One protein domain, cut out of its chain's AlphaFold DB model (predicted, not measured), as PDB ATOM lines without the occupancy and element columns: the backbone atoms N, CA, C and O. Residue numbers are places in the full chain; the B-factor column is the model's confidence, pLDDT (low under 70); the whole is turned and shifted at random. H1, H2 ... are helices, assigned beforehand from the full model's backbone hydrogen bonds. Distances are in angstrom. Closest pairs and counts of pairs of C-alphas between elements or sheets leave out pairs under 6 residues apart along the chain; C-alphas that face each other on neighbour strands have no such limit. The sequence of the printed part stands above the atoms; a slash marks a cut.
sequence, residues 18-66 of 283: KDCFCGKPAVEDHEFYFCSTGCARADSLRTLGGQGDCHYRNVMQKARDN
ATOM      1  N   LYS A  18      18.412 -17.636  -9.645       76.25
ATOM      2  CA  LYS A  18      17.629 -18.242 -10.725       76.25
ATOM      3  C   LYS A  18      17.389 -17.192 -11.802       76.25
ATOM      4  O   LYS A  18      16.297 -16.647 -11.904       76.25
ATOM      5  N   ASP A  19      18.413 -16.871 -12.574       86.06
ATOM      6  CA  ASP A  19      18.314 -15.922 -13.669       86.06
ATOM      7  C   ASP A  19      17.989 -16.675 -14.960       86.06
ATOM      8  O   ASP A  19      18.570 -17.707 -15.292       86.06
ATOM      9  N   CYS A  20      17.019 -16.160 -15.705       89.19
ATOM     10  CA  CYS A  20      16.731 -16.632 -17.050       89.19
ATOM     11  C   CYS A  20      17.926 -16.347 -17.966       89.19
ATOM     12  O   CYS A  20      18.670 -15.395 -17.737       89.19
ATOM     13  N   PHE A  21      18.044 -17.057 -19.095       83.12
ATOM     14  CA  PHE A  21      19.056 -16.744 -20.118       83.12
ATOM     15  C   PHE A  21      19.031 -15.261 -20.548       83.12
ATOM     16  O   PHE A  21      20.029 -14.730 -21.026       83.12
ATOM     17  N   CYS A  22      17.869 -14.608 -20.420       88.25
ATOM     18  CA  CYS A  22      17.651 -13.198 -20.726       88.25
ATOM     19  C   CYS A  22      18.355 -12.241 -19.731       88.25
ATOM     20  O   CYS A  22      18.294 -11.030 -19.929       88.25
ATOM     21  N   GLY A  23      18.956 -12.761 -18.652       87.44
ATOM     22  CA  GLY A  23      19.567 -12.007 -17.553       87.44
ATOM     23  C   GLY A  23      18.569 -11.417 -16.550       87.44
ATOM     24  O   GLY A  23      18.964 -10.662 -15.671       87.44
ATOM     25  N   LYS A  24      17.271 -11.713 -16.691       90.19
ATOM     26  CA  LYS A  24      16.226 -11.297 -15.739       90.19
ATOM     27  C   LYS A  24      15.932 -12.437 -14.765       90.19
ATOM     28  O   LYS A  24      16.011 -13.588 -15.202       90.19
ATOM     29  N   PRO A  25      15.486 -12.142 -13.532       86.75
ATOM     30  CA  PRO A  25      15.075 -13.179 -12.594       86.75
ATOM     31  C   PRO A  25      13.997 -14.065 -13.226       86.75
ATOM     32  O   PRO A  25      13.052 -13.582 -13.862       86.75
ATOM     33  N   ALA A  26      14.185 -15.374 -13.119       83.50
ATOM     34  CA  ALA A  26      13.219 -16.365 -13.541       83.50
ATOM     35  C   ALA A  26      12.034 -16.386 -12.576       83.50
ATOM     36  O   ALA A  26      12.167 -16.114 -11.383       83.50
ATOM     37  N   VAL A  27      10.865 -16.734 -13.104       78.38
ATOM     38  CA  VAL A  27       9.684 -16.965 -12.274       78.38
ATOM     39  C   VAL A  27       9.911 -18.261 -11.487       78.38
ATOM     40  O   VAL A  27      10.205 -19.294 -12.086       78.38
ATOM     41  N   GLU A  28       9.810 -18.201 -10.157       73.94
ATOM     42  CA  GLU A  28      10.169 -19.309  -9.252       73.94
ATOM     43  C   GLU A  28       9.334 -20.584  -9.441       73.94
ATOM     44  O   GLU A  28       9.804 -21.666  -9.091       73.94
ATOM     45  N   ASP A  29       8.154 -20.473 -10.052       69.25
ATOM     46  CA  ASP A  29       7.165 -21.554 -10.155       69.25
ATOM     47  C   ASP A  29       7.405 -22.550 -11.304       69.25
ATOM     48  O   ASP A  29       6.587 -23.446 -11.542       69.25
ATOM     49  N   HIS A  30       8.501 -22.420 -12.053       65.19
ATOM     50  CA  HIS A  30       8.803 -23.317 -13.165       65.19
ATOM     51  C   HIS A  30      10.194 -23.939 -13.026       65.19
ATOM     52  O   HIS A  30      11.191 -23.238 -12.884       65.19
ATOM     53  N   GLU A  31      10.257 -25.274 -13.140       74.94
ATOM     54  CA  GLU A  31      11.508 -26.059 -13.198       74.94
ATOM     55  C   GLU A  31      12.458 -25.566 -14.300       74.94
ATOM     56  O   GLU A  31      13.670 -25.751 -14.237       74.94
ATOM     57  N   PHE A  32      11.891 -24.909 -15.308       71.19
ATOM     58  CA  PHE A  32      12.612 -24.299 -16.401       71.19
ATOM     59  C   PHE A  32      12.699 -22.798 -16.135       71.19
ATOM     60  O   PHE A  32      11.750 -22.064 -16.409       71.19
ATOM     61  N   TYR A  33      13.813 -22.363 -15.552       83.94
ATOM     62  CA  TYR A  33      14.094 -20.992 -15.120       83.94
ATOM     63  C   TYR A  33      13.973 -19.951 -16.253       83.94
ATOM     64  O   TYR A  33      14.967 -19.472 -16.797       83.94
ATOM     65  N   PHE A  34      12.750 -19.567 -16.621       88.62
ATOM     66  CA  PHE A  34      12.477 -18.615 -17.693       88.62
ATOM     67  C   PHE A  34      11.729 -17.381 -17.184       88.62
ATOM     68  O   PHE A  34      10.749 -17.470 -16.450       88.62
ATOM     69  N   CYS A  35      12.170 -16.206 -17.643       91.00
ATOM     70  CA  CYS A  35      11.562 -14.912 -17.320       91.00
ATOM     71  C   CYS A  35      10.245 -14.671 -18.093       91.00
ATOM     72  O   CYS A  35       9.455 -13.804 -17.732       91.00
ATOM     73  N   SER A  36      10.008 -15.409 -19.186       89.31
ATOM     74  CA  SER A  36       8.779 -15.344 -19.988       89.31
ATOM     75  C   SER A  36       8.647 -16.540 -20.937       89.31
ATOM     76  O   SER A  36       9.632 -17.199 -21.277       89.31
ATOM     77  N   THR A  37       7.438 -16.770 -21.462       86.12
ATOM     78  CA  THR A  37       7.186 -17.760 -22.529       86.12
ATOM     79  C   THR A  37       7.961 -17.456 -23.815       86.12
ATOM     80  O   THR A  37       8.332 -18.371 -24.551       86.12
ATOM     81  N   GLY A  38       8.246 -16.176 -24.078       88.88
ATOM     82  CA  GLY A  38       9.118 -15.752 -25.173       88.88
ATOM     83  C   GLY A  38      10.551 -16.244 -24.983       88.88
ATOM     84  O   GLY A  38      11.167 -16.711 -25.940       88.88
ATOM     85  N   CYS A  39      11.053 -16.226 -23.746       90.62
ATOM     86  CA  CYS A  39      12.379 -16.749 -23.440       90.62
ATOM     87  C   CYS A  39      12.432 -18.275 -23.524       90.62
ATOM     88  O   CYS A  39      13.327 -18.807 -24.171       90.62
ATOM     89  N   ALA A  40      11.424 -18.977 -23.007       87.50
ATOM     90  CA  ALA A  40      11.322 -20.423 -23.201       87.50
ATOM     91  C   ALA A  40      11.348 -20.802 -24.696       87.50
ATOM     92  O   ALA A  40      12.050 -21.716 -25.110       87.50
ATOM     93  N   ARG A  41      10.634 -20.051 -25.550       88.00
ATOM     94  CA  ARG A  41      10.635 -20.286 -27.002       88.00
ATOM     95  C   ARG A  41      11.988 -19.991 -27.649       88.00
ATOM     96  O   ARG A  41      12.412 -20.750 -28.515       88.00
ATOM     97  N   ALA A  42      12.638 -18.890 -27.277       85.44
ATOM     98  CA  ALA A  42      13.949 -18.525 -27.809       85.44
ATOM     99  C   ALA A  42      15.029 -19.538 -27.410       85.44
ATOM    100  O   ALA A  42      15.897 -19.850 -28.222       85.44
ATOM    101  N   ASP A  43      14.943 -20.083 -26.199       85.31
ATOM    102  CA  ASP A  43      15.804 -21.164 -25.733       85.31
ATOM    103  C   ASP A  43      15.560 -22.456 -26.525       85.31
ATOM    104  O   ASP A  43      16.488 -22.997 -27.122       85.31
ATOM    105  N   SER A  44      14.300 -22.868 -26.701       82.75
ATOM    106  CA  SER A  44      13.957 -24.002 -27.570       82.75
ATOM    107  C   SER A  44      14.457 -23.812 -29.002       82.75
ATOM    108  O   SER A  44      14.962 -24.750 -29.608       82.75
ATOM    109  N   LEU A  45      14.349 -22.605 -29.564       83.31
ATOM    110  CA  LEU A  45      14.865 -22.303 -30.901       83.31
ATOM    111  C   LEU A  45      16.391 -22.264 -30.953       83.31
ATOM    112  O   LEU A  45      16.952 -22.587 -31.992       83.31
ATOM    113  N   ARG A  46      17.078 -21.914 -29.868       81.31
ATOM    114  CA  ARG A  46      18.537 -22.035 -29.781       81.31
ATOM    115  C   ARG A  46      18.958 -23.500 -29.753       81.31
ATOM    116  O   ARG A  46      19.886 -23.874 -30.455       81.31
ATOM    117  N   THR A  47      18.230 -24.329 -29.019       75.50
ATOM    118  CA  THR A  47      18.471 -25.774 -28.940       75.50
ATOM    119  C   THR A  47      18.135 -26.486 -30.255       75.50
ATOM    120  O   THR A  47      18.807 -27.437 -30.639       75.50
ATOM    121  N   LEU A  48      17.115 -26.016 -30.982       71.75
ATOM    122  CA  LEU A  48      16.657 -26.619 -32.243       71.75
ATOM    123  C   LEU A  48      17.303 -26.017 -33.501       71.75
ATOM    124  O   LEU A  48      17.398 -26.689 -34.526       71.75
ATOM    125  N   GLY A  49      17.682 -24.745 -33.449       56.28
ATOM    126  CA  GLY A  49      18.110 -23.931 -34.590       56.28
ATOM    127  C   GLY A  49      19.461 -23.250 -34.395       56.28
ATOM    128  O   GLY A  49      19.906 -22.529 -35.287       56.28
ATOM    129  N   GLY A  50      20.127 -23.482 -33.262       58.81
ATOM    130  CA  GLY A  50      21.517 -23.111 -33.075       58.81
ATOM    131  C   GLY A  50      22.380 -23.801 -34.123       58.81
ATOM    132  O   GLY A  50      22.237 -24.988 -34.397       58.81
ATOM    133  N   GLN A  51      23.288 -23.028 -34.699       55.34
ATOM    134  CA  GLN A  51      24.295 -23.389 -35.699       55.34
ATOM    135  C   GLN A  51      25.281 -24.490 -35.259       55.34
ATOM    136  O   GLN A  51      26.320 -24.659 -35.885       55.34
ATOM    137  N   GLY A  52      24.988 -25.211 -34.179       57.28
ATOM    138  CA  GLY A  52      25.685 -26.420 -33.791       57.28
ATOM    139  C   GLY A  52      24.888 -27.606 -34.293       57.28
ATOM    140  O   GLY A  52      23.853 -27.924 -33.719       57.28
ATOM    141  N   ASP A  53      25.349 -28.210 -35.386       57.75
ATOM    142  CA  ASP A  53      25.432 -29.658 -35.569       57.75
ATOM    143  C   ASP A  53      24.460 -30.477 -34.717       57.75
ATOM    144  O   ASP A  53      24.858 -31.300 -33.887       57.75
ATOM    145  N   CYS A  54      23.152 -30.278 -34.910       61.91
ATOM    146  CA  CYS A  54      22.209 -31.181 -34.288       61.91
ATOM    147  C   CYS A  54      22.503 -32.542 -34.917       61.91
ATOM    148  O   CYS A  54      22.502 -32.690 -36.141       61.91
ATOM    149  N   HIS A  55      22.852 -33.519 -34.079       67.06
ATOM    150  CA  HIS A  55      23.335 -34.835 -34.502       67.06
ATOM    151  C   HIS A  55      22.480 -35.420 -35.636       67.06
ATOM    152  O   HIS A  55      23.004 -35.966 -36.599       67.06
ATOM    153  N   TYR A  56      21.167 -35.190 -35.584       60.16
ATOM    154  CA  TYR A  56      20.225 -35.562 -36.631       60.16
ATOM    155  C   TYR A  56      20.503 -34.910 -37.997       60.16
ATOM    156  O   TYR A  56      20.504 -35.599 -39.013       60.16
ATOM    157  N   ARG A  57      20.776 -33.601 -38.057       69.75
ATOM    158  CA  ARG A  57      21.133 -32.910 -39.305       69.75
ATOM    159  C   ARG A  57      22.470 -33.402 -39.845       69.75
ATOM    160  O   ARG A  57      22.548 -33.633 -41.045       69.75
ATOM    161  N   ASN A  58      23.458 -33.660 -38.987       73.25
ATOM    162  CA  ASN A  58      24.734 -34.251 -39.409       73.25
ATOM    163  C   ASN A  58      24.580 -35.693 -39.903       73.25
ATOM    164  O   ASN A  58      25.180 -36.051 -40.909       73.25
ATOM    165  N   VAL A  59      23.742 -36.512 -39.267       71.50
ATOM    166  CA  VAL A  59      23.429 -37.872 -39.735       71.50
ATOM    167  C   VAL A  59      22.717 -37.828 -41.086       71.50
ATOM    168  O   VAL A  59      23.099 -38.554 -42.000       71.50
ATOM    169  N   MET A  60      21.727 -36.948 -41.249       72.50
ATOM    170  CA  MET A  60      20.988 -36.805 -42.507       72.50
ATOM    171  C   MET A  60      21.857 -36.221 -43.625       72.50
ATOM    172  O   MET A  60      21.738 -36.641 -44.773       72.50
ATOM    173  N   GLN A  61      22.749 -35.286 -43.303       80.06
ATOM    174  CA  GLN A  61      23.722 -34.733 -44.241       80.06
ATOM    175  C   GLN A  61      24.752 -35.799 -44.635       80.06
ATOM    176  O   GLN A  61      24.936 -36.066 -45.816       80.06
ATOM    177  N   LYS A  62      25.308 -36.533 -43.666       80.62
ATOM    178  CA  LYS A  62      26.244 -37.637 -43.913       80.62
ATOM    179  C   LYS A  62      25.627 -38.762 -44.743       80.62
ATOM    180  O   LYS A  62      26.324 -39.317 -45.584       80.62
ATOM    181  N   ALA A  63      24.344 -39.074 -44.551       75.81
ATOM    182  CA  ALA A  63      23.613 -40.049 -45.365       75.81
ATOM    183  C   ALA A  63      23.337 -39.559 -46.798       75.81
ATOM    184  O   ALA A  63      23.198 -40.373 -47.707       75.81
ATOM    185  N   ARG A  64      23.251 -38.240 -47.011       78.81
ATOM    186  CA  ARG A  64      23.158 -37.641 -48.352       78.81
ATOM    187  C   ARG A  64      24.502 -37.630 -49.065       78.81
ATOM    188  O   ARG A  64      24.544 -37.941 -50.249       78.81
ATOM    189  N   ASP A  65      25.565 -37.296 -48.343       87.62
ATOM    190  CA  ASP A  65      26.916 -37.183 -48.896       87.62
ATOM    191  C   ASP A  65      27.575 -38.561 -49.083       87.62
ATOM    192  O   ASP A  65      28.401 -38.742 -49.971       87.62
ATOM    193  N   ASN A  66      27.166 -39.553 -48.285       83.00
ATOM    194  CA  ASN A  66      27.543 -40.959 -48.421       83.00
ATOM    195  C   ASN A  66      26.272 -41.798 -48.578       83.00
ATOM    196  O   ASN A  66      25.857 -42.463 -47.619       83.00
TER     197      ASN A  66
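What this domain is: This is residues 18 to 66 of the 283 residues of an uncharacterized protein of Suillus luteus UH-Slu-Lm8-n1 (UniProt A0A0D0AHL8). H1, the longest helix, sits in the middle of a long, thin model, with a looped head of residues 18 to 36 at one end and H2 at the other. Residues 44 to 66 stick out as an arm that makes much of the length. The printed part has 49 residues, with two named helices, H1 then H2, and no named strand; the class is all helix, though under half of the residues, 24, are in named elements. It is extended, with a radius of gyration of the C-alphas of 15.4 A and spans of 48 by 17 by 15 A.

How they stand to each other: H1, residues 37 to 49, and H2, residues 55 to 65, are apart, joined by a tight link of 5 residues. In both helices every O i to N i+4 pair is within hydrogen-bond range.

Where its parts are: H1 runs 17.4 A from C-alpha 37 at (7.186, -17.760, -22.529). H2 runs 15.0 A to C-alpha 65 at (26.916, -37.183, -48.896).

The domain as a whole: The C-alphas farthest apart, of Glu 28 and Asn 66, are 48.0 A apart. The printed part has no cut. pLDDT is under 70 at residues 29 to 30 and 49 to 57.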